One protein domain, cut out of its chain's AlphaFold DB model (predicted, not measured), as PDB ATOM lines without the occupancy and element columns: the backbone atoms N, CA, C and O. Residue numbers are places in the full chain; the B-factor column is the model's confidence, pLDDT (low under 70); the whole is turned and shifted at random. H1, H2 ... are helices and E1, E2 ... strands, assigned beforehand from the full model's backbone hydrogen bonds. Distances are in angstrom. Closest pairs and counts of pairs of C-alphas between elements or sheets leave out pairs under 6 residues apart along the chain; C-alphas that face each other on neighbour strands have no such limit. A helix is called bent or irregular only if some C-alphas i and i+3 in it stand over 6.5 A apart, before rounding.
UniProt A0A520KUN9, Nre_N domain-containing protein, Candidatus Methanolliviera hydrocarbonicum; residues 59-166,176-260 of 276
ATOM      1  N   LYS A  59     100.282 -80.811  10.022       95.75
ATOM      2  CA  LYS A  59      99.824 -79.415  10.110       95.75
ATOM      3  C   LYS A  59      98.587 -79.147   9.261       95.75
ATOM      4  O   LYS A  59      97.905 -78.173   9.540       95.75
ATOM      5  N   ASP A  60      98.371 -79.946   8.228       95.00
ATOM      6  CA  ASP A  60      97.338 -79.759   7.218       95.00
ATOM      7  C   ASP A  60      96.425 -80.980   7.243       95.00
ATOM      8  O   ASP A  60      96.922 -82.110   7.160       95.00
ATOM      9  N   ILE A  61      95.143 -80.751   7.503       93.12
ATOM     10  CA  ILE A  61      94.169 -81.790   7.831       93.12
ATOM     11  C   ILE A  61      92.886 -81.495   7.079       93.12
ATOM     12  O   ILE A  61      92.260 -80.467   7.330       93.12
ATOM     13  N   CYS A  62      92.493 -82.429   6.219       92.25
ATOM     14  CA  CYS A  62      91.227 -82.414   5.502       92.25
ATOM     15  C   CYS A  62      90.458 -83.669   5.912       92.25
ATOM     16  O   CYS A  62      90.862 -84.776   5.560       92.25
ATOM     17  N   ASP A  63      89.419 -83.502   6.724       92.69
ATOM     18  CA  ASP A  63      88.657 -84.617   7.292       92.69
ATOM     19  C   ASP A  63      87.285 -84.131   7.780       92.69
ATOM     20  O   ASP A  63      86.998 -82.930   7.789       92.69
ATOM     21  N   ALA A  64      86.448 -85.054   8.238       92.88
ATOM     22  CA  ALA A  64      85.157 -84.730   8.812       92.88
ATOM     23  C   ALA A  64      85.303 -84.054  10.186       92.88
ATOM     24  O   ALA A  64      86.159 -84.359  11.014       92.88
ATOM     25  N   SER A  65      84.412 -83.122  10.486       94.19
ATOM     26  CA  SER A  65      84.317 -82.476  11.786       94.19
ATOM     27  C   SER A  65      82.964 -82.806  12.403       94.19
ATOM     28  O   SER A  65      81.943 -82.508  11.776       94.19
ATOM     29  N   PRO A  66      82.896 -83.421  13.603       94.31
ATOM     30  CA  PRO A  66      81.628 -83.505  14.310       94.31
ATOM     31  C   PRO A  66      81.058 -82.102  14.547       94.31
ATOM     32  O   PRO A  66      81.823 -81.156  14.762       94.31
ATOM     33  N   PRO A  67      79.723 -81.959  14.586       92.00
ATOM     34  CA  PRO A  67      79.097 -80.676  14.857       92.00
ATOM     35  C   PRO A  67      79.419 -80.248  16.289       92.00
ATOM     36  O   PRO A  67      78.871 -80.776  17.264       92.00
ATOM     37  N   GLY A  68      80.376 -79.332  16.427       91.81
ATOM     38  CA  GLY A  68      80.881 -78.941  17.729       91.81
ATOM     39  C   GLY A  68      82.115 -78.056  17.697       91.81
ATOM     40  O   GLY A  68      82.948 -78.084  16.792       91.81
ATOM     41  N   ILE A  69      82.251 -77.276  18.763       94.25
ATOM     42  CA  ILE A  69      83.441 -76.487  19.058       94.25
ATOM     43  C   ILE A  69      83.821 -76.687  20.516       94.25
ATOM     44  O   ILE A  69      82.990 -76.993  21.371       94.25
ATOM     45  N   PHE A  70      85.081 -76.416  20.821       94.62
ATOM     46  CA  PHE A  70      85.521 -76.267  22.197       94.62
ATOM     47  C   PHE A  70      85.777 -74.797  22.505       94.62
ATOM     48  O   PHE A  70      86.550 -74.157  21.794       94.62
ATOM     49  N   VAL A  71      85.223 -74.283  23.605       96.38
ATOM     50  CA  VAL A  71      85.488 -72.931  24.117       96.38
ATOM     51  C   VAL A  71      86.126 -73.029  25.501       96.38
ATOM     52  O   VAL A  71      85.523 -73.460  26.483       96.38
ATOM     53  N   GLY A  72      87.386 -72.620  25.596       93.69
ATOM     54  CA  GLY A  72      88.155 -72.626  26.833       93.69
ATOM     55  C   GLY A  72      87.808 -71.456  27.757       93.69
ATOM     56  O   GLY A  72      87.608 -70.333  27.313       93.69
ATOM     57  N   TRP A  73      87.823 -71.704  29.068       92.69
ATOM     58  CA  TRP A  73      87.559 -70.691  30.102       92.69
ATOM     59  C   TRP A  73      88.797 -69.871  30.499       92.69
ATOM     60  O   TRP A  73      88.685 -68.756  31.008       92.69
ATOM     61  N   LYS A  74      90.001 -70.417  30.291       90.75
ATOM     62  CA  LYS A  74      91.250 -69.753  30.683       90.75
ATOM     63  C   LYS A  74      91.465 -68.494  29.843       90.75
ATOM     64  O   LYS A  74      91.556 -68.584  28.622       90.75
ATOM     65  N   GLY A  75      91.624 -67.354  30.514       91.69
ATOM     66  CA  GLY A  75      91.867 -66.058  29.873       91.69
ATOM     67  C   GLY A  75      90.614 -65.222  29.601       91.69
ATOM     68  O   GLY A  75      90.747 -64.160  28.993       91.69
ATOM     69  N   TYR A  76      89.431 -65.664  30.055       93.81
ATOM     70  CA  TYR A  76      88.180 -64.902  29.955       93.81
ATOM     71  C   TYR A  76      88.379 -63.432  30.395       93.81
ATOM     72  O   TYR A  76      88.988 -63.206  31.444       93.81
ATOM     73  N   PRO A  77      87.905 -62.428  29.625       94.75
ATOM     74  CA  PRO A  77      86.967 -62.522  28.492       94.75
ATOM     75  C   PRO A  77      87.587 -62.881  27.126       94.75
ATOM     76  O   PRO A  77      86.850 -63.086  26.165       94.75
ATOM     77  N   LYS A  78      88.916 -63.032  27.025       97.25
ATOM     78  CA  LYS A  78      89.599 -63.514  25.811       97.25
ATOM     79  C   LYS A  78      89.750 -65.031  25.851       97.25
ATOM     80  O   LYS A  78      90.697 -65.553  26.444       97.25
ATOM     81  N   VAL A  79      88.846 -65.740  25.193       96.56
ATOM     82  CA  VAL A  79      88.785 -67.205  25.211       96.56
ATOM     83  C   VAL A  79      89.574 -67.823  24.060       96.56
ATOM     84  O   VAL A  79      89.797 -67.203  23.020       96.56
ATOM     85  N   GLN A  80      90.018 -69.065  24.252       95.75
ATOM     86  CA  GLN A  80      90.482 -69.906  23.151       95.75
ATOM     87  C   GLN A  80      89.317 -70.756  22.680       95.75
ATOM     88  O   GLN A  80      88.802 -71.538  23.475       95.75
ATOM     89  N   MET A  81      88.944 -70.645  21.413       95.50
ATOM     90  CA  MET A  81      87.912 -71.484  20.831       95.50
ATOM     91  C   MET A  81      88.326 -72.086  19.500       95.50
ATOM     92  O   MET A  81      89.228 -71.567  18.847       95.50
ATOM     93  N   GLY A  82      87.662 -73.155  19.095       95.50
ATOM     94  CA  GLY A  82      87.789 -73.660  17.741       95.50
ATOM     95  C   GLY A  82      87.064 -74.987  17.529       95.50
ATOM     96  O   GLY A  82      86.776 -75.687  18.508       95.50
ATOM     97  N   PRO A  83      86.768 -75.316  16.264       95.38
ATOM     98  CA  PRO A  83      86.215 -76.603  15.867       95.38
ATOM     99  C   PRO A  83      87.173 -77.764  16.147       95.38
ATOM    100  O   PRO A  83      88.380 -77.573  16.370       95.38
ATOM    101  N   MET A  84      86.616 -78.971  16.142       94.00
ATOM    102  CA  MET A  84      87.362 -80.220  16.278       94.00
ATOM    103  C   MET A  84      87.239 -81.029  14.995       94.00
ATOM    104  O   MET A  84      86.136 -81.182  14.494       94.00
ATOM    105  N   VAL A  85      88.341 -81.554  14.480       93.94
ATOM    106  CA  VAL A  85      88.360 -82.382  13.262       93.94
ATOM    107  C   VAL A  85      88.735 -83.815  13.623       93.94
ATOM    108  O   VAL A  85      89.524 -84.009  14.554       93.94
ATOM    109  N   SER A  86      88.155 -84.813  12.958       91.69
ATOM    110  CA  SER A  86      88.587 -86.199  13.119       91.69
ATOM    111  C   SER A  86      89.987 -86.411  12.571       91.69
ATOM    112  O   SER A  86      90.492 -85.672  11.732       91.69
ATOM    113  N   ILE A  87      90.638 -87.429  13.113       84.00
ATOM    114  CA  ILE A  87      91.835 -88.017  12.532       84.00
ATOM    115  C   ILE A  87      91.360 -89.294  11.857       84.00
ATOM    116  O   ILE A  87      91.198 -90.323  12.524       84.00
ATOM    117  N   GLY A  88      91.045 -89.197  10.570       63.34
ATOM    118  CA  GLY A  88      90.534 -90.290   9.757       63.34
ATOM    119  C   GLY A  88      91.458 -91.504   9.778       63.34
ATOM    120  O   GLY A  88      92.678 -91.374   9.873       63.34
ATOM    121  N   ASP A  89      90.836 -92.682   9.717       57.75
ATOM    122  CA  ASP A  89      91.406 -94.039   9.625       57.75
ATOM    123  C   ASP A  89      91.976 -94.732  10.866       57.75
ATOM    124  O   ASP A  89      92.335 -95.906  10.777       57.75
ATOM    125  N   LEU A  90      91.990 -94.130  12.058       53.00
ATOM    126  CA  LEU A  90      92.510 -94.873  13.220       53.00
ATOM    127  C   LEU A  90      91.636 -96.089  13.587       53.00
ATOM    128  O   LEU A  90      92.168 -97.101  14.045       53.00
ATOM    129  N   HIS A  91      90.315 -96.009  13.357       55.22
ATOM    130  CA  HIS A  91      89.358 -97.052  13.763       55.22
ATOM    131  C   HIS A  91      88.062 -97.169  12.927       55.22
ATOM    132  O   HIS A  91      87.232 -98.018  13.243       55.22
ATOM    133  N   GLY A  92      87.849 -96.335  11.899       68.38
ATOM    134  CA  GLY A  92      86.622 -96.378  11.079       68.38
ATOM    135  C   GLY A  92      85.333 -95.972  11.813       68.38
ATOM    136  O   GLY A  92      84.245 -96.383  11.414       68.38
ATOM    137  N   TYR A  93      85.441 -95.205  12.902       77.94
ATOM    138  CA  TYR A  93      84.275 -94.706  13.635       77.94
ATOM    139  C   TYR A  93      83.572 -93.577  12.880       77.94
ATOM    140  O   TYR A  93      84.222 -92.752  12.241       77.94
ATOM    141  N   ASP A  94      82.248 -93.507  13.034       86.50
ATOM    142  CA  ASP A  94      81.451 -92.350  12.625       86.50
ATOM    143  C   ASP A  94      81.999 -91.078  13.309       86.50
ATOM    144  O   ASP A  94      82.040 -91.033  14.545       86.50
ATOM    145  N   PRO A  95      82.401 -90.035  12.555       88.25
ATOM    146  CA  PRO A  95      82.877 -88.778  13.123       88.25
ATOM    147  C   PRO A  95      81.903 -88.161  14.131       88.25
ATOM    148  O   PRO A  95      82.346 -87.544  15.097       88.25
ATOM    149  N   HIS A  96      80.592 -88.364  13.958       89.44
ATOM    150  CA  HIS A  96      79.580 -87.880  14.896       89.44
ATOM    151  C   HIS A  96      79.748 -88.500  16.287       89.44
ATOM    152  O   HIS A  96      79.689 -87.795  17.292       89.44
ATOM    153  N   LEU A  97      80.046 -89.805  16.345       90.75
ATOM    154  CA  LEU A  97      80.262 -90.535  17.593       90.75
ATOM    155  C   LEU A  97      81.458 -89.985  18.377       90.75
ATOM    156  O   LEU A  97      81.480 -90.091  19.596       90.75
ATOM    157  N   LEU A  98      82.446 -89.366  17.728       90.44
ATOM    158  CA  LEU A  98      83.655 -88.884  18.407       90.44
ATOM    159  C   LEU A  98      83.393 -87.727  19.393       90.44
ATOM    160  O   LEU A  98      84.207 -87.480  20.291       90.44
ATOM    161  N   ASP A  99      82.265 -87.026  19.247       90.75
ATOM    162  CA  ASP A  99      81.850 -85.904  20.098       90.75
ATOM    163  C   ASP A  99      80.341 -85.930  20.411       90.75
ATOM    164  O   ASP A  99      79.693 -84.883  20.472       90.75
ATOM    165  N   ASP A 100      79.771 -87.119  20.616       90.44
ATOM    166  CA  ASP A 100      78.372 -87.301  21.024       90.44
ATOM    167  C   ASP A 100      78.279 -88.083  22.347       90.44
ATOM    168  O   ASP A 100      78.153 -89.312  22.345       90.44
ATOM    169  N   PRO A 101      78.328 -87.385  23.498       89.25
ATOM    170  CA  PRO A 101      78.208 -88.032  24.797       89.25
ATOM    171  C   PRO A 101      76.869 -88.747  25.022       89.25
ATOM    172  O   PRO A 101      76.832 -89.702  25.797       89.25
ATOM    173  N   GLY A 102      75.792 -88.339  24.339       88.19
ATOM    174  CA  GLY A 102      74.489 -88.997  24.435       88.19
ATOM    175  C   GLY A 102      74.526 -90.428  23.896       88.19
ATOM    176  O   GLY A 102      73.886 -91.320  24.453       88.19
ATOM    177  N   ARG A 103      75.344 -90.675  22.864       89.88
ATOM    178  CA  ARG A 103      75.557 -92.010  22.273       89.88
ATOM    179  C   ARG A 103      76.636 -92.848  22.951       89.88
ATOM    180  O   ARG A 103      76.754 -94.026  22.631       89.88
ATOM    181  N   TRP A 104      77.413 -92.294  23.883       90.44
ATOM    182  CA  TRP A 104      78.437 -93.059  24.616       90.44
ATOM    183  C   TRP A 104      77.869 -93.907  25.750       90.44
ATOM    184  O   TRP A 104      78.607 -94.666  26.382       90.44
ATOM    185  N   TYR A 105      76.577 -93.776  26.053       87.06
ATOM    186  CA  TYR A 105      75.951 -94.592  27.081       87.06
ATOM    187  C   TYR A 105      76.082 -96.085  26.738       87.06
ATOM    188  O   TYR A 105      75.617 -96.540  25.697       87.06
ATOM    189  N   GLY A 106      76.716 -96.848  27.632       87.31
ATOM    190  CA  GLY A 106      77.015 -98.271  27.436       87.31
ATOM    191  C   GLY A 106      78.390 -98.569  26.825       87.31
ATOM    192  O   GLY A 106      78.804 -99.725  26.849       87.31
ATOM    193  N   SER A 107      79.126 -97.563  26.336       87.38
ATOM    194  CA  SER A 107      80.507 -97.724  25.861       87.38
ATOM    195  C   SER A 107      81.500 -97.908  27.015       87.38
ATOM    196  O   SER A 107      81.307 -97.389  28.120       87.38
ATOM    197  N   GLY A 108      82.606 -98.612  26.750       85.81
ATOM    198  CA  GLY A 108      83.714 -98.726  27.698       85.81
ATOM    199  C   GLY A 108      84.458 -97.399  27.869       85.81
ATOM    200  O   GLY A 108      84.454 -96.532  26.992       85.81
ATOM    201  N   ILE A 109      85.165 -97.228  28.991       82.06
ATOM    202  CA  ILE A 109      86.005 -96.034  29.198       82.06
ATOM    203  C   ILE A 109      87.134 -95.962  28.158       82.06
ATOM    204  O   ILE A 109      87.577 -94.878  27.782       82.06
ATOM    205  N   GLU A 110      87.591 -97.118  27.685       81.44
ATOM    206  CA  GLU A 110      88.592 -97.287  26.639       81.44
ATOM    207  C   GLU A 110      88.102 -96.729  25.298       81.44
ATOM    208  O   GLU A 110      88.855 -96.028  24.614       81.44
ATOM    209  N   ASP A 111      86.833 -96.967  24.965       86.12
ATOM    210  CA  ASP A 111      86.201 -96.438  23.759       86.12
ATOM    211  C   ASP A 111      86.097 -94.919  23.842       86.12
ATOM    212  O   ASP A 111      86.555 -94.225  22.941       86.12
ATOM    213  N   ILE A 112      85.629 -94.380  24.974       87.69
ATOM    214  CA  ILE A 112      85.535 -92.927  25.193       87.69
ATOM    215  C   ILE A 112      86.920 -92.268  25.098       87.69
ATOM    216  O   ILE A 112      87.080 -91.206  24.492       87.69
ATOM    217  N   ILE A 113      87.955 -92.900  25.663       85.31
ATOM    218  CA  ILE A 113      89.345 -92.448  25.512       85.31
ATOM    219  C   ILE A 113      89.751 -92.413  24.042       85.31
ATOM    220  O   ILE A 113      90.401 -91.450  23.622       85.31
ATOM    221  N   THR A 114      89.377 -93.436  23.281       86.38
ATOM    222  CA  THR A 114      89.669 -93.543  21.855       86.38
ATOM    223  C   THR A 114      88.933 -92.462  21.068       86.38
ATOM    224  O   THR A 114      89.590 -91.663  20.406       86.38
ATOM    225  N   TYR A 115      87.614 -92.336  21.232       89.00
ATOM    226  CA  TYR A 115      86.773 -91.319  20.596       89.00
ATOM    227  C   TYR A 115      87.344 -89.911  20.774       89.00
ATOM    228  O   TYR A 115      87.613 -89.206  19.803       89.00
ATOM    229  N   ARG A 116      87.629 -89.527  22.023       88.06
ATOM    230  CA  ARG A 116      88.139 -88.190  22.348       88.06
ATOM    231  C   ARG A 116      89.567 -87.947  21.878       88.06
ATOM    232  O   ARG A 116      89.918 -86.810  21.576       88.06
ATOM    233  N   SER A 117      90.408 -88.977  21.863       87.38
ATOM    234  CA  SER A 117      91.808 -88.837  21.446       87.38
ATOM    235  C   SER A 117      91.975 -88.835  19.924       87.38
ATOM    236  O   SER A 117      92.992 -88.336  19.449       87.38
ATOM    237  N   SER A 118      90.984 -89.345  19.188       88.94
ATOM    238  CA  SER A 118      90.914 -89.345  17.719       88.94
ATOM    239  C   SER A 118      90.373 -88.040  17.123       88.94
ATOM    240  O   SER A 118      90.108 -87.974  15.927       88.94
ATOM    241  N   LEU A 119      90.208 -86.998  17.937       92.25
ATOM    242  CA  LEU A 119      89.885 -85.647  17.481       92.25
ATOM    243  C   LEU A 119      91.109 -84.746  17.577       92.25
ATOM    244  O   LEU A 119      91.956 -84.926  18.442       92.25
ATOM    245  N   ILE A 120      91.173 -83.702  16.762       94.12
ATOM    246  CA  ILE A 120      92.152 -82.626  16.892       94.12
ATOM    247  C   ILE A 120      91.412 -81.352  17.206       94.12
ATOM    248  O   ILE A 120      90.524 -80.920  16.479       94.12
ATOM    249  N   ARG A 121      91.822 -80.708  18.294       93.94
ATOM    250  CA  ARG A 121      91.217 -79.460  18.731       93.94
ATOM    251  C   ARG A 121      92.000 -78.261  18.226       93.94
ATOM    252  O   ARG A 121      93.148 -78.029  18.626       93.94
ATOM    253  N   SER A 122      91.333 -77.432  17.438       95.75
ATOM    254  CA  SER A 122      91.871 -76.148  17.017       95.75
ATOM    255  C   SER A 122      91.778 -75.082  18.114       95.75
ATOM    256  O   SER A 122      91.014 -75.187  19.080       95.75
ATOM    257  N   LYS A 123      92.653 -74.074  18.034       94.94
ATOM    258  CA  LYS A 123      92.682 -72.948  18.975       94.94
ATOM    259  C   LYS A 123      92.799 -71.637  18.222       94.94
ATOM    260  O   LYS A 123      93.819 -71.363  17.594       94.94
ATOM    261  N   GLN A 124      91.822 -70.778  18.421       95.56
ATOM    262  CA  GLN A 124      91.843 -69.386  18.023       95.56
ATOM    263  C   GLN A 124      91.484 -68.522  19.223       95.56
ATOM    264  O   GLN A 124      90.581 -68.839  19.994       95.56
ATOM    265  N   ARG A 125      92.223 -67.430  19.411       96.12
ATOM    266  CA  ARG A 125      91.951 -66.488  20.493       96.12
ATOM    267  C   ARG A 125      90.933 -65.458  20.019       96.12
ATOM    268  O   ARG A 125      91.215 -64.747  19.060       96.12
ATOM    269  N   LEU A 126      89.795 -65.370  20.700       96.38
ATOM    270  CA  LEU A 126      88.714 -64.435  20.388       96.38
ATOM    271  C   LEU A 126      88.195 -63.762  21.662       96.38
ATOM    272  O   LEU A 126      88.297 -64.308  22.762       96.38
ATOM    273  N   GLU A 127      87.653 -62.558  21.510       97.38
ATOM    274  CA  GLU A 127      86.878 -61.905  22.562       97.38
ATOM    275  C   GLU A 127      85.489 -62.532  22.631       97.38
ATOM    276  O   GLU A 127      84.869 -62.800  21.603       97.38
ATOM    277  N   VAL A 128      84.950 -62.718  23.835       97.44
ATOM    278  CA  VAL A 128      83.616 -63.327  23.987       97.44
ATOM    279  C   VAL A 128      82.522 -62.539  23.271       97.44
ATOM    280  O   VAL A 128      81.569 -63.125  22.771       97.44
ATOM    281  N   ASN A 129      82.667 -61.215  23.176       97.56
ATOM    282  CA  ASN A 129      81.687 -60.344  22.529       97.56
ATOM    283  C   ASN A 129      81.746 -60.390  20.994       97.56
ATOM    284  O   ASN A 129      80.859 -59.824  20.360       97.56
ATOM    285  N   SER A 130      82.729 -61.073  20.393       96.81
ATOM    286  CA  SER A 130      82.784 -61.274  18.938       96.81
ATOM    287  C   SER A 130      81.580 -62.056  18.404       96.81
ATOM    288  O   SER A 130      81.267 -61.940  17.231       96.81
ATOM    289  N   ALA A 131      80.852 -62.789  19.254       96.12
ATOM    290  CA  ALA A 131      79.606 -63.458  18.870       96.12
ATOM    291  C   ALA A 131      78.455 -62.494  18.506       96.12
ATOM    292  O   ALA A 131      77.468 -62.929  17.921       96.12
ATOM    293  N   ARG A 132      78.548 -61.203  18.862       95.50
ATOM    294  CA  ARG A 132      77.526 -60.190  18.520       95.50
ATOM    295  C   ARG A 132      77.574 -59.782  17.052       95.50
ATOM    296  O   ARG A 132      76.540 -59.479  16.474       95.50
ATOM    297  N   ASP A 133      78.782 -59.735  16.504       95.06
ATOM    298  CA  ASP A 133      79.070 -59.413  15.110       95.06
ATOM    299  C   ASP A 133      80.227 -60.315  14.652       95.06
ATOM    300  O   ASP A 133      81.405 -59.943  14.753       95.06
ATOM    301  N   PRO A 134      79.919 -61.575  14.298       94.88
ATOM    302  CA  PRO A 134      80.937 -62.560  13.986       94.88
ATOM    303  C   PRO A 134      81.603 -62.232  12.647       94.88
ATOM    304  O   PRO A 134      80.951 -62.116  11.611       94.88
ATOM    305  N   GLY A 135      82.934 -62.136  12.646       95.12
ATOM    306  CA  GLY A 135      83.704 -62.119  11.402       95.12
ATOM    307  C   GLY A 135      83.578 -63.448  10.645       95.12
ATOM    308  O   GLY A 135      83.163 -64.449  11.225       95.12
ATOM    309  N   TYR A 136      84.002 -63.471   9.377       94.06
ATOM    310  CA  TYR A 136      83.861 -64.624   8.467       94.06
ATOM    311  C   TYR A 136      84.201 -65.975   9.119       94.06
ATOM    312  O   TYR A 136      83.347 -66.843   9.228       94.06
ATOM    313  N   LYS A 137      85.399 -66.096   9.700       94.31
ATOM    314  CA  LYS A 137      85.858 -67.338  10.339       94.31
ATOM    315  C   LYS A 137      84.986 -67.787  11.526       94.31
ATOM    316  O   LYS A 137      84.802 -68.977  11.742       94.31
ATOM    317  N   LEU A 138      84.461 -66.847  12.322       96.62
ATOM    318  CA  LEU A 138      83.568 -67.201  13.433       96.62
ATOM    319  C   LEU A 138      82.189 -67.632  12.917       96.62
ATOM    320  O   LEU A 138      81.593 -68.514  13.524       96.62
ATOM    321  N   LYS A 139      81.713 -67.059  11.804       96.31
ATOM    322  CA  LYS A 139      80.481 -67.517  11.151       96.31
ATOM    323  C   LYS A 139      80.614 -68.961  10.682       96.31
ATOM    324  O   LYS A 139      79.770 -69.761  11.052       96.31
ATOM    325  N   GLU A 140      81.707 -69.326  10.013       96.19
ATOM    326  CA  GLU A 140      81.920 -70.721   9.587       96.19
ATOM    327  C   GLU A 140      81.964 -71.686  10.788       96.19
ATOM    328  O   GLU A 140      81.374 -72.764  10.762       96.19
ATOM    329  N   PHE A 141      82.604 -71.292  11.899       97.12
ATOM    330  CA  PHE A 141      82.561 -72.095  13.127       97.12
ATOM    331  C   PHE A 141      81.142 -72.249  13.679       97.12
ATOM    332  O   PHE A 141      80.802 -73.308  14.200       97.12
ATOM    333  N   GLN A 142      80.335 -71.190  13.620       97.19
ATOM    334  CA  GLN A 142      78.946 -71.223  14.069       97.19
ATOM    335  C   GLN A 142      78.101 -72.114  13.154       97.19
ATOM    336  O   GLN A 142      77.387 -72.966  13.665       97.19
ATOM    337  N   GLU A 143      78.240 -71.998  11.835       97.12
ATOM    338  CA  GLU A 143      77.540 -72.834  10.851       97.12
ATOM    339  C   GLU A 143      77.842 -74.327  11.044       97.12
ATOM    340  O   GLU A 143      76.919 -75.142  11.080       97.12
ATOM    341  N   LEU A 144      79.110 -74.685  11.280       97.38
ATOM    342  CA  LEU A 144      79.501 -76.051  11.638       97.38
ATOM    343  C   LEU A 144      78.767 -76.551  12.895       97.38
ATOM    344  O   LEU A 144      78.280 -77.678  12.925       97.38
ATOM    345  N   VAL A 145      78.693 -75.723  13.943       97.31
ATOM    346  CA  VAL A 145      78.070 -76.086  15.229       97.31
ATOM    347  C   VAL A 145      76.556 -76.241  15.115       97.31
ATOM    348  O   VAL A 145      75.977 -77.061  15.821       97.31
ATOM    349  N   LEU A 146      75.912 -75.461  14.246       97.62
ATOM    350  CA  LEU A 146      74.474 -75.561  13.996       97.62
ATOM    351  C   LEU A 146      74.108 -76.817  13.188       97.62
ATOM    352  O   LEU A 146      72.945 -77.223  13.196       97.62
ATOM    353  N   SER A 147      75.066 -77.458  12.515       97.25
ATOM    354  CA  SER A 147      74.828 -78.715  11.804       97.25
ATOM    355  C   SER A 147      74.409 -79.836  12.757       97.25
ATOM    356  O   SER A 147      74.918 -79.945  13.867       97.25
ATOM    357  N   ILE A 148      73.526 -80.731  12.313       95.12
ATOM    358  CA  ILE A 148      73.230 -81.992  13.023       95.12
ATOM    359  C   ILE A 148      74.085 -83.168  12.533       95.12
ATOM    360  O   ILE A 148      74.088 -84.235  13.143       95.12
ATOM    361  N   LYS A 149      74.821 -82.991  11.429       94.12
ATOM    362  CA  LYS A 149      75.696 -84.007  10.827       94.12
ATOM    363  C   LYS A 149      77.148 -83.533  10.808       94.12
ATOM    364  O   LYS A 149      77.366 -82.319  10.760       94.12
ATOM    365  N   PRO A 150      78.127 -84.455  10.816       94.38
ATOM    366  CA  PRO A 150      79.508 -84.095  10.535       94.38
ATOM    367  C   PRO A 150      79.643 -83.383   9.187       94.38
ATOM    368  O   PRO A 150      78.876 -83.663   8.263       94.38
ATOM    369  N   VAL A 151      80.596 -82.460   9.095       94.94
ATOM    370  CA  VAL A 151      80.869 -81.668   7.887       94.94
ATOM    371  C   VAL A 151      82.352 -81.760   7.569       94.94
ATOM    372  O   VAL A 151      83.171 -81.657   8.481       94.94
ATOM    373  N   ASP A 152      82.696 -81.938   6.298       94.50
ATOM    374  CA  ASP A 152      84.089 -81.956   5.854       94.50
ATOM    375  C   ASP A 152      84.708 -80.559   5.958       94.50
ATOM    376  O   ASP A 152      84.098 -79.550   5.583       94.50
ATOM    377  N   VAL A 153      85.918 -80.505   6.508       95.25
ATOM    378  CA  VAL A 153      86.644 -79.263   6.775       95.25
ATOM    379  C   VAL A 153      88.104 -79.387   6.382       95.25
ATOM    380  O   VAL A 153      88.708 -80.447   6.546       95.25
ATOM    381  N   GLU A 154      88.700 -78.269   5.977       95.38
ATOM    382  CA  GLU A 154      90.153 -78.136   5.881       95.38
ATOM    383  C   GLU A 154      90.676 -77.277   7.030       95.38
ATOM    384  O   GLU A 154      90.165 -76.194   7.333       95.38
ATOM    385  N   MET A 155      91.722 -77.757   7.698       95.94
ATOM    386  CA  MET A 155      92.376 -77.076   8.807       95.94
ATOM    387  C   MET A 155      93.881 -77.009   8.593       95.94
ATOM    388  O   MET A 155      94.576 -78.023   8.623       95.94
ATOM    389  N   LEU A 156      94.405 -75.782   8.534       97.25
ATOM    390  CA  LEU A 156      95.843 -75.533   8.591       97.25
ATOM    391  C   LEU A 156      96.232 -75.025   9.977       97.25
ATOM    392  O   LEU A 156      95.763 -73.978  10.433       97.25
ATOM    393  N   PHE A 157      97.138 -75.736  10.638       97.56
ATOM    394  CA  PHE A 157      97.690 -75.391  11.940       97.56
ATOM    395  C   PHE A 157      99.085 -74.775  11.817       97.56
ATOM    396  O   PHE A 157      99.955 -75.263  11.098       97.56
ATOM    397  N   SER A 158      99.366 -73.787  12.666       96.94
ATOM    398  CA  SER A 158     100.696 -73.147  12.747       96.94
ATOM    399  C   SER A 158     101.824 -74.110  13.121       96.94
ATOM    400  O   SER A 158     102.988 -73.981  12.719       96.94
ATOM    401  N   LYS A 159     101.479 -75.132  13.897       96.69
ATOM    402  CA  LYS A 159     102.368 -76.198  14.343       96.69
ATOM    403  C   LYS A 159     101.594 -77.497  14.431       96.69
ATOM    404  O   LYS A 159     100.394 -77.473  14.681       96.69
ATOM    405  N   ILE A 160     102.316 -78.608  14.305       95.88
ATOM    406  CA  ILE A 160     101.744 -79.945  14.462       95.88
ATOM    407  C   ILE A 160     101.036 -80.007  15.831       95.88
ATOM    408  O   ILE A 160     101.664 -79.630  16.839       95.88
ATOM    409  N   PRO A 161      99.752 -80.412  15.884       94.69
ATOM    410  CA  PRO A 161      99.013 -80.608  17.125       94.69
ATOM    411  C   PRO A 161      99.771 -81.504  18.099       94.69
ATOM    412  O   PRO A 161     100.500 -82.408  17.707       94.69
ATOM    413  N   LYS A 162      99.637 -81.238  19.401       92.00
ATOM    414  CA  LYS A 162     100.277 -82.062  20.436       92.00
ATOM    415  C   LYS A 162      99.309 -82.358  21.561       92.00
ATOM    416  O   LYS A 162      98.522 -81.490  21.954       92.00
ATOM    417  N   PHE A 163      99.415 -83.559  22.116       86.94
ATOM    418  CA  PHE A 163      98.775 -83.879  23.384       86.94
ATOM    419  C   PHE A 163      99.405 -83.065  24.508       86.94
ATOM    420  O   PHE A 163     100.628 -82.973  24.633       86.94
ATOM    421  N   HIS A 164      98.555 -82.499  25.355       77.81
ATOM    422  CA  HIS A 164      98.992 -81.941  26.623       77.81
ATOM    423  C   HIS A 164      98.825 -83.008  27.700       77.81
ATOM    424  O   HIS A 164      97.757 -83.597  27.846       77.81
ATOM    425  N   ILE A 165      99.896 -83.270  28.442       63.16
ATOM    426  CA  ILE A 165      99.877 -84.263  29.506       63.16
ATOM    427  C   ILE A 165      99.152 -83.655  30.710       63.16
ATOM    428  O   ILE A 165      99.668 -82.755  31.369       63.16
ATOM    429  N   LEU A 166      97.947 -84.148  30.981       63.88
ATOM    430  CA  LEU A 166      97.217 -83.920  32.222       63.88
ATOM    431  C   LEU A 166      97.074 -85.270  32.917       63.88
ATOM    432  O   LEU A 166      96.394 -86.162  32.418       63.88
ATOM    433  N   PRO A 176      94.743 -83.921  21.108       92.38
ATOM    434  CA  PRO A 176      95.846 -83.089  20.661       92.38
ATOM    435  C   PRO A 176      95.316 -81.751  20.151       92.38
ATOM    436  O   PRO A 176      94.181 -81.621  19.692       92.38
ATOM    437  N   SER A 177      96.131 -80.706  20.273       94.00
ATOM    438  CA  SER A 177      95.656 -79.370  19.922       94.00
ATOM    439  C   SER A 177      96.762 -78.425  19.470       94.00
ATOM    440  O   SER A 177      97.892 -78.496  19.962       94.00
ATOM    441  N   ALA A 178      96.426 -77.502  18.569       96.00
ATOM    442  CA  ALA A 178      97.329 -76.473  18.052       96.00
ATOM    443  C   ALA A 178      96.581 -75.184  17.659       96.00
ATOM    444  O   ALA A 178      95.363 -75.208  17.484       96.00
ATOM    445  N   PRO A 179      97.287 -74.039  17.556       97.00
ATOM    446  CA  PRO A 179      96.717 -72.810  17.020       97.00
ATOM    447  C   PRO A 179      96.397 -72.933  15.529       97.00
ATOM    448  O   PRO A 179      97.245 -73.396  14.760       97.00
ATOM    449  N   LEU A 180      95.198 -72.482  15.164       97.00
ATOM    450  CA  LEU A 180      94.645 -72.533  13.812       97.00
ATOM    451  C   LEU A 180      95.087 -71.321  12.986       97.00
ATOM    452  O   LEU A 180      94.977 -70.185  13.452       97.00
ATOM    453  N   GLU A 181      95.539 -71.558  11.761       96.12
ATOM    454  CA  GLU A 181      95.876 -70.523  10.778       96.12
ATOM    455  C   GLU A 181      94.738 -70.341   9.772       96.12
ATOM    456  O   GLU A 181      94.185 -69.240   9.659       96.12
ATOM    457  N   LYS A 182      94.331 -71.429   9.107       96.25
ATOM    458  CA  LYS A 182      93.240 -71.442   8.123       96.25
ATOM    459  C   LYS A 182      92.196 -72.496   8.469       96.25
ATOM    460  O   LYS A 182      92.518 -73.495   9.108       96.25
ATOM    461  N   PHE A 183      90.967 -72.203   8.077       96.69
ATOM    462  CA  PHE A 183      89.795 -73.051   8.207       96.69
ATOM    463  C   PHE A 183      88.908 -72.795   6.993       96.69
ATOM    464  O   PHE A 183      88.769 -71.625   6.629       96.69
ATOM    465  N   SER A 184      88.348 -73.848   6.412       95.75
ATOM    466  CA  SER A 184      87.256 -73.784   5.441       95.75
ATOM    467  C   SER A 184      86.302 -74.952   5.665       95.75
ATOM    468  O   SER A 184      86.703 -76.029   6.114       95.75
ATOM    469  N   LEU A 185      85.025 -74.718   5.367       95.38
ATOM    470  CA  LEU A 185      84.021 -75.766   5.217       95.38
ATOM    471  C   LEU A 185      84.003 -76.205   3.748       95.38
ATOM    472  O   LEU A 185      83.734 -75.381   2.877       95.38
ATOM    473  N   GLU A 186      84.247 -77.486   3.475       91.19
ATOM    474  CA  GLU A 186      84.212 -78.037   2.106       91.19
ATOM    475  C   GLU A 186      82.819 -78.566   1.724       91.19
ATOM    476  O   GLU A 186      82.513 -78.778   0.551       91.19
ATOM    477  N   GLY A 187      81.938 -78.747   2.712       82.44
ATOM    478  CA  GLY A 187      80.561 -79.198   2.528       82.44
ATOM    479  C   GLY A 187      79.532 -78.226   3.100       82.44
ATOM    480  O   GLY A 187      79.835 -77.389   3.947       82.44
ATOM    481  N   THR A 188      78.276 -78.361   2.665       90.00
ATOM    482  CA  THR A 188      77.160 -77.592   3.231       90.00
ATOM    483  C   THR A 188      76.731 -78.182   4.580       90.00
ATOM    484  O   THR A 188      76.300 -79.340   4.620       90.00
ATOM    485  N   PRO A 189      76.782 -77.406   5.680       95.06
ATOM    486  CA  PRO A 189      76.285 -77.846   6.979       95.06
ATOM    487  C   PRO A 189      74.802 -78.230   6.927       95.06
ATOM    488  O   PRO A 189      73.977 -77.545   6.319       95.06
ATOM    489  N   SER A 190      74.433 -79.327   7.590       96.81
ATOM    490  CA  SER A 190      73.045 -79.789   7.646       96.81
ATOM    491  C   SER A 190      72.335 -79.115   8.817       96.81
ATOM    492  O   SER A 190      72.258 -79.681   9.905       96.81
ATOM    493  N   ILE A 191      71.854 -77.888   8.609       97.81
ATOM    494  CA  ILE A 191      71.198 -77.085   9.651       97.81
ATOM    495  C   ILE A 191      69.672 -77.255   9.559       97.81
ATOM    496  O   ILE A 191      69.081 -76.948   8.521       97.81
ATOM    497  N   PRO A 192      68.994 -77.733  10.619       97.69
ATOM    498  CA  PRO A 192      67.536 -77.794  10.641       97.69
ATOM    499  C   PRO A 192      66.895 -76.401  10.604       97.69
ATOM    500  O   PRO A 192      67.355 -75.481  11.274       97.69
ATOM    501  N   VAL A 193      65.758 -76.264   9.914       97.31
ATOM    502  CA  VAL A 193      65.027 -74.983   9.783       97.31
ATOM    503  C   VAL A 193      64.654 -74.377  11.143       97.31
ATOM    504  O   VAL A 193      64.709 -73.165  11.330       97.31
ATOM    505  N   SER A 194      64.285 -75.211  12.116       96.94
ATOM    506  CA  SER A 194      63.993 -74.801  13.497       96.94
ATOM    507  C   SER A 194      65.192 -74.147  14.183       96.94
ATOM    508  O   SER A 194      65.014 -73.157  14.891       96.94
ATOM    509  N   VAL A 195      66.390 -74.694  13.973       97.81
ATOM    510  CA  VAL A 195      67.650 -74.187  14.527       97.81
ATOM    511  C   VAL A 195      68.052 -72.900  13.819       97.81
ATOM    512  O   VAL A 195      68.348 -71.914  14.488       97.81
ATOM    513  N   ASP A 196      68.010 -72.888  12.487       97.75
ATOM    514  CA  ASP A 196      68.363 -71.719  11.677       97.75
ATOM    515  C   ASP A 196      67.475 -70.508  12.005       97.75
ATOM    516  O   ASP A 196      67.957 -69.393  12.223       97.75
ATOM    517  N   LYS A 197      66.167 -70.744  12.168       97.62
ATOM    518  CA  LYS A 197      65.206 -69.719  12.587       97.62
ATOM    519  C   LYS A 197      65.551 -69.132  13.959       97.62
ATOM    520  O   LYS A 197      65.572 -67.913  14.105       97.62
ATOM    521  N   ILE A 198      65.831 -69.979  14.951       97.31
ATOM    522  CA  ILE A 198      66.182 -69.535  16.311       97.31
ATOM    523  C   ILE A 198      67.540 -68.822  16.331       97.31
ATOM    524  O   ILE A 198      67.713 -67.841  17.051       97.31
ATOM    525  N   HIS A 199      68.500 -69.273  15.525       96.88
ATOM    526  CA  HIS A 199      69.785 -68.599  15.378       96.88
ATOM    527  C   HIS A 199      69.644 -67.216  14.726       96.88
ATOM    528  O   HIS A 199      70.339 -66.273  15.117       96.88
ATOM    529  N   SER A 200      68.742 -67.078  13.759       96.56
ATOM    530  CA  SER A 200      68.478 -65.817  13.061       96.56
ATOM    531  C   SER A 200      67.661 -64.830  13.903       96.56
ATOM    532  O   SER A 200      67.761 -63.620  13.698       96.56
ATOM    533  N   ASP A 201      66.894 -65.314  14.883       96.31
ATOM    534  CA  ASP A 201      66.144 -64.473  15.815       96.31
ATOM    535  C   ASP A 201      67.084 -63.793  16.829       96.31
ATOM    536  O   ASP A 201      67.695 -64.415  17.705       96.31
ATOM    537  N   THR A 202      67.229 -62.475  16.690       94.69
ATOM    538  CA  THR A 202      68.088 -61.655  17.559       94.69
ATOM    539  C   THR A 202      67.327 -60.940  18.676       94.69
ATOM    540  O   THR A 202      67.962 -60.238  19.473       94.69
ATOM    541  N   ASP A 203      66.019 -61.165  18.791       96.81
ATOM    542  CA  ASP A 203      65.157 -60.643  19.854       96.81
ATOM    543  C   ASP A 203      64.802 -61.726  20.887       96.81
ATOM    544  O   ASP A 203      64.555 -61.414  22.058       96.81
ATOM    545  N   LEU A 204      64.882 -63.004  20.503       96.31
ATOM    546  CA  LEU A 204      64.718 -64.143  21.400       96.31
ATOM    547  C   LEU A 204      65.889 -64.255  22.387       96.31
ATOM    548  O   LEU A 204      67.072 -64.253  22.028       96.31
ATOM    549  N   ASN A 205      65.579 -64.359  23.680       96.88
ATOM    550  CA  ASN A 205      66.610 -64.562  24.691       96.88
ATOM    551  C   ASN A 205      67.097 -66.024  24.707       96.88
ATOM    552  O   ASN A 205      66.400 -66.939  24.282       96.88
ATOM    553  N   ALA A 206      68.306 -66.249  25.226       96.62
ATOM    554  CA  ALA A 206      68.936 -67.567  25.159       96.62
ATOM    555  C   ALA A 206      68.191 -68.640  25.972       96.62
ATOM    556  O   ALA A 206      68.252 -69.805  25.604       96.62
ATOM    557  N   LYS A 207      67.495 -68.268  27.059       96.75
ATOM    558  CA  LYS A 207      66.767 -69.234  27.894       96.75
ATOM    559  C   LYS A 207      65.573 -69.807  27.141       96.75
ATOM    560  O   LYS A 207      65.422 -71.022  27.080       96.75
ATOM    561  N   ASP A 208      64.782 -68.928  26.536       96.69
ATOM    562  CA  ASP A 208      63.599 -69.324  25.774       96.69
ATOM    563  C   ASP A 208      64.002 -70.061  24.490       96.69
ATOM    564  O   ASP A 208      63.421 -71.095  24.180       96.69
ATOM    565  N   ALA A 209      65.070 -69.617  23.813       97.31
ATOM    566  CA  ALA A 209      65.637 -70.319  22.659       97.31
ATOM    567  C   ALA A 209      66.064 -71.762  22.982       97.31
ATOM    568  O   ALA A 209      65.767 -72.682  22.221       97.31
ATOM    569  N   LEU A 210      66.756 -71.969  24.109       97.94
ATOM    570  CA  LEU A 210      67.179 -73.300  24.554       97.94
ATOM    571  C   LEU A 210      65.979 -74.198  24.849       97.94
ATOM    572  O   LEU A 210      65.953 -75.342  24.405       97.94
ATOM    573  N   TYR A 211      64.982 -73.676  25.560       96.94
ATOM    574  CA  TYR A 211      63.781 -74.429  25.900       96.94
ATOM    575  C   TYR A 211      62.929 -74.763  24.658       96.94
ATOM    576  O   TYR A 211      62.448 -75.888  24.512       96.94
ATOM    577  N   GLU A 212      62.801 -73.837  23.703       97.00
ATOM    578  CA  GLU A 212      62.103 -74.092  22.435       97.00
ATOM    579  C   GLU A 212      62.809 -75.172  21.598       97.00
ATOM    580  O   GLU A 212      62.153 -76.018  20.993       97.00
ATOM    581  N   LEU A 213      64.143 -75.183  21.558       97.50
ATOM    582  CA  LEU A 213      64.874 -76.262  20.892       97.50
ATOM    583  C   LEU A 213      64.739 -77.591  21.650       97.50
ATOM    584  O   LEU A 213      64.495 -78.623  21.028       97.50
ATOM    585  N   HIS A 214      64.819 -77.577  22.979       97.19
ATOM    586  CA  HIS A 214      64.641 -78.778  23.794       97.19
ATOM    587  C   HIS A 214      63.277 -79.445  23.547       97.19
ATOM    588  O   HIS A 214      63.206 -80.635  23.249       97.19
ATOM    589  N   THR A 215      62.189 -78.668  23.564       95.75
ATOM    590  CA  THR A 215      60.826 -79.170  23.284       95.75
ATOM    591  C   THR A 215      60.642 -79.699  21.855       95.75
ATOM    592  O   THR A 215      59.737 -80.493  21.606       95.75
ATOM    593  N   LYS A 216      61.522 -79.322  20.918       96.50
ATOM    594  CA  LYS A 216      61.590 -79.882  19.555       96.50
ATOM    595  C   LYS A 216      62.445 -81.154  19.453       96.50
ATOM    596  O   LYS A 216      62.598 -81.678  18.352       96.50
ATOM    597  N   GLY A 217      62.982 -81.652  20.567       95.44
ATOM    598  CA  GLY A 217      63.712 -82.918  20.646       95.44
ATOM    599  C   GLY A 217      65.225 -82.816  20.447       95.44
ATOM    600  O   GLY A 217      65.864 -83.842  20.224       95.44
ATOM    601  N   TYR A 218      65.813 -81.615  20.509       96.00
ATOM    602  CA  TYR A 218      67.273 -81.471  20.513       96.00
ATOM    603  C   TYR A 218      67.844 -81.758  21.904       96.00
ATOM    604  O   TYR A 218      67.391 -81.177  22.891       96.00
ATOM    605  N   ASP A 219      68.857 -82.623  21.973       93.31
ATOM    606  CA  ASP A 219      69.472 -83.026  23.238       93.31
ATOM    607  C   ASP A 219      70.327 -81.923  23.891       93.31
ATOM    608  O   ASP A 219      70.791 -80.972  23.255       93.31
ATOM    609  N   GLU A 220      70.572 -82.070  25.193       94.69
ATOM    610  CA  GLU A 220      71.314 -81.099  26.002       94.69
ATOM    611  C   GLU A 220      72.761 -80.883  25.535       94.69
ATOM    612  O   GLU A 220      73.315 -79.790  25.708       94.69
ATOM    613  N   TYR A 221      73.388 -81.892  24.920       94.31
ATOM    614  CA  TYR A 221      74.758 -81.787  24.423       94.31
ATOM    615  C   TYR A 221      74.813 -80.891  23.189       94.31
ATOM    616  O   TYR A 221      75.655 -79.994  23.123       94.31
ATOM    617  N   TYR A 222      73.889 -81.059  22.246       96.12
ATOM    618  CA  TYR A 222      73.727 -80.173  21.101       96.12
ATOM    619  C   TYR A 222      73.426 -78.738  21.550       96.12
ATOM    620  O   TYR A 222      74.121 -77.800  21.146       96.12
ATOM    621  N   LEU A 223      72.477 -78.570  22.480       97.38
ATOM    622  CA  LEU A 223      72.122 -77.271  23.065       97.38
ATOM    623  C   LEU A 223      73.313 -76.582  23.758       97.38
ATOM    624  O   LEU A 223      73.518 -75.370  23.638       97.38
ATOM    625  N   THR A 224      74.157 -77.361  24.432       97.25
ATOM    626  CA  THR A 224      75.397 -76.879  25.048       97.25
ATOM    627  C   THR A 224      76.373 -76.334  24.007       97.25
ATOM    628  O   THR A 224      76.966 -75.270  24.222       97.25
ATOM    629  N   LYS A 225      76.548 -77.031  22.877       96.81
ATOM    630  CA  LYS A 225      77.478 -76.623  21.812       96.81
ATOM    631  C   LYS A 225      77.031 -75.324  21.145       96.81
ATOM    632  O   LYS A 225      77.837 -74.394  21.051       96.81
ATOM    633  N   ILE A 226      75.755 -75.216  20.769       97.31
ATOM    634  CA  ILE A 226      75.204 -73.996  20.154       97.31
ATOM    635  C   ILE A 226      75.285 -72.800  21.124       97.31
ATOM    636  O   ILE A 226      75.747 -71.720  20.746       97.31
ATOM    637  N   LEU A 227      74.980 -72.993  22.419       98.00
ATOM    638  CA  LEU A 227      75.130 -71.935  23.422       98.00
ATOM    639  C   LEU A 227      76.597 -71.505  23.570       98.00
ATOM    640  O   LEU A 227      76.896 -70.312  23.625       98.00
ATOM    641  N   SER A 228      77.524 -72.467  23.620       97.62
ATOM    642  CA  SER A 228      78.965 -72.208  23.728       97.62
ATOM    643  C   SER A 228      79.495 -71.378  22.551       97.62
ATOM    644  O   SER A 228      80.288 -70.455  22.760       97.62
ATOM    645  N   ALA A 229      78.984 -71.631  21.342       97.50
ATOM    646  CA  ALA A 229      79.303 -70.895  20.117       97.50
ATOM    647  C   ALA A 229      78.693 -69.487  20.043       97.50
ATOM    648  O   ALA A 229      78.971 -68.739  19.102       97.50
ATOM    649  N   GLY A 230      77.888 -69.097  21.034       96.94
ATOM    650  CA  GLY A 230      77.252 -67.786  21.080       96.94
ATOM    651  C   GLY A 230      76.235 -67.573  19.961       96.94
ATOM    652  O   GLY A 230      76.041 -66.436  19.538       96.94
ATOM    653  N   THR A 231      75.609 -68.646  19.465       97.19
ATOM    654  CA  THR A 231      74.605 -68.582  18.391       97.19
ATOM    655  C   THR A 231      73.210 -68.221  18.898       97.19
ATOM    656  O   THR A 231      72.354 -67.873  18.088       97.19
ATOM    657  N   LEU A 232      72.991 -68.266  20.217       96.69
ATOM    658  CA  LEU A 232      71.699 -68.030  20.863       96.69
ATOM    659  C   LEU A 232      71.671 -66.740  21.689       96.69
ATOM    660  O   LEU A 232      72.667 -66.326  22.290       96.69
ATOM    661  N   GLY A 233      70.474 -66.164  21.796       94.81
ATOM    662  CA  GLY A 233      70.171 -65.011  22.636       94.81
ATOM    663  C   GLY A 233      70.112 -63.692  21.880       94.81
ATOM    664  O   GLY A 233      70.425 -63.614  20.691       94.81
ATOM    665  N   THR A 234      69.738 -62.631  22.598       95.88
ATOM    666  CA  THR A 234      69.498 -61.340  21.952       95.88
ATOM    667  C   THR A 234      70.783 -60.768  21.365       95.88
ATOM    668  O   THR A 234      71.839 -60.856  21.998       95.88
ATOM    669  N   GLY A 235      70.720 -60.163  20.175       92.56
ATOM    670  CA  GLY A 235      71.905 -59.853  19.359       92.56
ATOM    671  C   GLY A 235      73.010 -59.122  20.133       92.56
ATOM    672  O   GLY A 235      74.157 -59.563  20.184       92.56
ATOM    673  N   LYS A 236      72.652 -58.065  20.877       92.56
ATOM    674  CA  LYS A 236      73.601 -57.282  21.697       92.56
ATOM    675  C   LYS A 236      74.174 -58.040  22.905       92.56
ATOM    676  O   LYS A 236      75.169 -57.596  23.481       92.56
ATOM    677  N   LYS A 237      73.542 -59.135  23.331       94.81
ATOM    678  CA  LYS A 237      73.924 -59.945  24.498       94.81
ATOM    679  C   LYS A 237      74.572 -61.281  24.126       94.81
ATOM    680  O   LYS A 237      75.052 -61.941  25.048       94.81
ATOM    681  N   ARG A 238      74.653 -61.648  22.840       96.50
ATOM    682  CA  ARG A 238      75.367 -62.853  22.388       96.50
ATOM    683  C   ARG A 238      76.827 -62.818  22.832       96.50
ATOM    684  O   ARG A 238      77.496 -61.779  22.767       96.50
ATOM    685  N   ARG A 239      77.305 -63.951  23.345       97.25
ATOM    686  CA  ARG A 239      78.675 -64.141  23.831       97.25
ATOM    687  C   ARG A 239      79.124 -65.563  23.553       97.25
ATOM    688  O   ARG A 239      78.330 -66.482  23.697       97.25
ATOM    689  N   LEU A 240      80.407 -65.738  23.258       97.88
ATOM    690  CA  LEU A 240      81.046 -67.044  23.382       97.88
ATOM    691  C   LEU A 240      81.057 -67.434  24.861       97.88
ATOM    692  O   LEU A 240      81.525 -66.663  25.705       97.88
ATOM    693  N   VAL A 241      80.550 -68.621  25.177       97.56
ATOM    694  CA  VAL A 241      80.477 -69.122  26.552       97.56
ATOM    695  C   VAL A 241      81.417 -70.318  26.671       97.56
ATOM    696  O   VAL A 241      81.308 -71.248  25.874       97.56
ATOM    697  N   PRO A 242      82.369 -70.325  27.621       97.31
ATOM    698  CA  PRO A 242      83.207 -71.492  27.864       97.31
ATOM    699  C   PRO A 242      82.384 -72.770  28.019       97.31
ATOM    700  O   PRO A 242      81.421 -72.780  28.778       97.31
ATOM    701  N   THR A 243      82.800 -73.860  27.372       94.75
ATOM    702  CA  THR A 243      82.018 -75.104  27.279       94.75
ATOM    703  C   THR A 243      81.596 -75.630  28.651       94.75
ATOM    704  O   THR A 243      80.447 -76.001  28.839       94.75
ATOM    705  N   ARG A 244      82.480 -75.558  29.658       92.75
ATOM    706  CA  ARG A 244      82.140 -75.922  31.048       92.75
ATOM    707  C   ARG A 244      80.975 -75.120  31.621       92.75
ATOM    708  O   ARG A 244      80.173 -75.673  32.355       92.75
ATOM    709  N   TRP A 245      80.924 -73.824  31.337       95.94
ATOM    710  CA  TRP A 245      79.846 -72.966  31.818       95.94
ATOM    711  C   TRP A 245      78.577 -73.188  31.008       95.94
ATOM    712  O   TRP A 245      77.502 -73.127  31.587       95.94
ATOM    713  N   SER A 246      78.692 -73.486  29.709       97.31
ATOM    714  CA  SER A 246      77.544 -73.849  28.876       97.31
ATOM    715  C   SER A 246      76.861 -75.118  29.369       97.31
ATOM    716  O   SER A 246      75.643 -75.100  29.473       97.31
ATOM    717  N   ILE A 247      77.620 -76.160  29.743       95.31
ATOM    718  CA  ILE A 247      77.062 -77.401  30.313       95.31
ATOM    719  C   ILE A 247      76.189 -77.065  31.528       95.31
ATOM    720  O   ILE A 247      75.001 -77.357  31.540       95.31
ATOM    721  N   THR A 248      76.756 -76.369  32.520       96.19
ATOM    722  CA  THR A 248      76.014 -75.986  33.732       96.19
ATOM    723  C   THR A 248      74.850 -75.040  33.435       96.19
ATOM    724  O   THR A 248      73.818 -75.121  34.084       96.19
ATOM    725  N   ALA A 249      75.006 -74.115  32.485       97.25
ATOM    726  CA  ALA A 249      73.958 -73.157  32.154       97.25
ATOM    727  C   ALA A 249      72.760 -73.825  31.473       97.25
ATOM    728  O   ALA A 249      71.630 -73.471  31.791       97.25
ATOM    729  N   VAL A 250      72.995 -74.758  30.546       97.69
ATOM    730  CA  VAL A 250      71.923 -75.507  29.877       97.69
ATOM    731  C   VAL A 250      71.190 -76.387  30.885       97.69
ATOM    732  O   VAL A 250      69.971 -76.270  30.975       97.69
ATOM    733  N   ASP A 251      71.926 -77.154  31.693       96.38
ATOM    734  CA  ASP A 251      71.373 -77.993  32.766       96.38
ATOM    735  C   ASP A 251      70.506 -77.175  33.746       96.38
ATOM    736  O   ASP A 251      69.340 -77.486  33.975       96.38
ATOM    737  N   ASP A 252      71.008 -76.034  34.237       97.19
ATOM    738  CA  ASP A 252      70.251 -75.156  35.144       97.19
ATOM    739  C   ASP A 252      68.994 -74.552  34.489       97.19
ATOM    740  O   ASP A 252      67.947 -74.446  35.133       97.19
ATOM    741  N   ILE A 253      69.079 -74.130  33.222       96.50
ATOM    742  CA  ILE A 253      67.954 -73.516  32.500       96.50
ATOM    743  C   ILE A 253      66.857 -74.547  32.234       96.50
ATOM    744  O   ILE A 253      65.692 -74.271  32.530       96.50
ATOM    745  N   LEU A 254      67.217 -75.704  31.675       96.56
ATOM    746  CA  LEU A 254      66.261 -76.755  31.339       96.56
ATOM    747  C   LEU A 254      65.702 -77.404  32.602       96.56
ATOM    748  O   LEU A 254      64.488 -77.511  32.734       96.56
ATOM    749  N   GLY A 255      66.553 -77.721  33.580       95.56
ATOM    750  CA  GLY A 255      66.132 -78.305  34.851       95.56
ATOM    751  C   GLY A 255      65.111 -77.437  35.586       95.56
ATOM    752  O   GLY A 255      64.098 -77.947  36.058       95.56
ATOM    753  N   LYS A 256      65.300 -76.110  35.630       94.62
ATOM    754  CA  LYS A 256      64.309 -75.199  36.233       94.62
ATOM    755  C   LYS A 256      62.970 -75.211  35.501       94.62
ATOM    756  O   LYS A 256      61.942 -75.201  36.168       94.62
ATOM    757  N   LYS A 257      62.981 -75.253  34.166       92.31
ATOM    758  CA  LYS A 257      61.757 -75.329  33.355       92.31
ATOM    759  C   LYS A 257      61.009 -76.642  33.569       92.31
ATOM    760  O   LYS A 257      59.830 -76.619  33.894       92.31
ATOM    761  N   LEU A 258      61.725 -77.762  33.527       91.38
ATOM    762  CA  LEU A 258      61.145 -79.083  33.764       91.38
ATOM    763  C   LEU A 258      60.590 -79.218  35.190       91.38
ATOM    764  O   LEU A 258      59.531 -79.804  35.389       91.38
ATOM    765  N   ILE A 259      61.259 -78.644  36.197       93.06
ATOM    766  CA  ILE A 259      60.745 -78.622  37.576       93.06
ATOM    767  C   ILE A 259      59.442 -77.817  37.679       93.06
ATOM    768  O   ILE A 259      58.574 -78.197  38.460       93.06
ATOM    769  N   GLU A 260      59.299 -76.713  36.939       90.56
ATOM    770  CA  GLU A 260      58.041 -75.953  36.884       90.56
ATOM    771  C   GLU A 260      56.912 -76.814  36.296       90.56
ATOM    772  O   GLU A 260      55.845 -76.876  36.895       90.56
TER     773      GLU A 260
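Overview. This is residues 59 to 166 and 176 to 260 of the 276 residues of the protein "Nre_N domain-containing protein" of Candidatus Methanolliviera hydrocarbonicum (UniProt A0A520KUN9). Look first for one strongly twisted sheet of six strands, folded back on itself so that E1 and E5 face E4, E3 and E2, with E6 as the hinge. H5 packs on this folded sheet, on the side where H6, H7, H8 and H9 form a cluster of helices; H1 packs on another part of the sheet, with H3 against it and the short H2 near them. The printed part has 193 residues with nine named helices and six named strands, in the order E1 E2 E3 H1 H2 H3 E4 H4 H5 E5 E6 H6 H7 H8 H9, a mixed class of helices and strands. The sheet runs E1 E5 E6 E4 E3 E2 and is mixed. The whole is compact, with a radius of gyration of the C-alphas of 16.1 A, and spans 45 by 39 by 33 A.

Along the chain. Find C-alpha 60 at (97.338, -79.759, 7.218), where E1 begins; it runs to residue 65. Its neighbour E5 is residues 151 to 157, 18.4 A long, and E6 is residues 177 to 185, 19.1 A. Next in the sheet come E4, residues 119 to 127, 24.5 A, E3, residues 78 to 86, 26.0 A, and E2, residues 69 to 71. The helices are H1, residues 95 to 99; H2, 101 to 104; H3, 109 to 117; H4, 128 to 132; H5, 136 to 146, 15.4 A; H6, 193 to 200; H7, 206 to 215, 14.3 A; and H8, 220 to 228. The longest, H9, begins at C-alpha 243 at (82.018, -75.104, 27.279) and runs 25.8 A to C-alpha 260 at (58.041, -75.953, 36.884). H4 is only just irregular: C-alphas 128 and 131 are 6.50 A apart.

Arrangement. Start at E6, which bends by 85 degrees at residue 181: residues 177 to 179 pair with E4, in parallel, and 180 to 185 with E5, antiparallel. Look there for N 180 and O 123 at 3.0 A, and N 184 and O 154 at 3.1 A. E1 and E5 are antiparallel, with N 65 and O 151 2.8 A apart; E4 and E3 likewise, with N 124 and O 81 at 2.7 A. E2 and E3 form a hairpin, with N 70 and O 82 at 3.0 A. Across the fold, the closest C-alphas of E1 and E3 are those of Ser 65 and Val 85, 4.3 A apart. H5 is on the sheet at a height of 7.7 A, over E3 and only just over E6, with 3 of its C-alphas on E6; it runs slantwise to the strands, at 55 degrees to E3 on the local plane. H5 touches H8 at Val 145 and Ile 226, closest C-alphas 6.1 A apart, at a shallow tilt of 13 degrees, opposite ways. H7 and H8 form a helical hairpin, closest at C-alphas of Leu 210 and Leu 223, 6.5 A. H6 and H7, also a helical hairpin, only just touch, with 3 pairs of C-alphas within 8 A, the closest those of Ile 198 and Ala 209, 6.4 A. With residues 243 to 251 alone, H9 touches H8 at a steep tilt of 55 degrees, closest at C-alphas of Thr 224 and Ser 246, 5.3 A. Helix packing is part aligned, part crossed: 3 of 5 touching pairs given a tilt are at a shallow one. H4, H8 and H9 only graze the sheet. H1 is on it at a height of 8.3 A, and touches H3 at C-alphas of Leu 98 and Tyr 115, 4.5 A apart. H2 is close to H1 but not clearly touching, with C-alphas of Leu 97 and Arg 103 6.8 A apart. Every O i to N i+4 pair is within hydrogen-bond range in H3 and H5 to H9; H1 and H4 have 0 of 1, with 2 of 2 and 1 of 2 O i to N i+3 pairs within range, and H2 is too short for an i+4 pair.

Size, cuts and confidence. The two C-alphas farthest apart are those of Lys 59 and Glu 260, 49.7 A. Residues 167 to 175 are not printed, and C-alphas 166 and 176 are 11.7 A apart across this cut, which falls in the link from E5 to E6. Of the links that are printed whole, that from H8 to H9 is long, residues 229 to 242. Residues 105 to 110 stand free. The mean pLDDT of the printed part is 92.9; it is under 70 at residues 88 to 92 and 165 to 166.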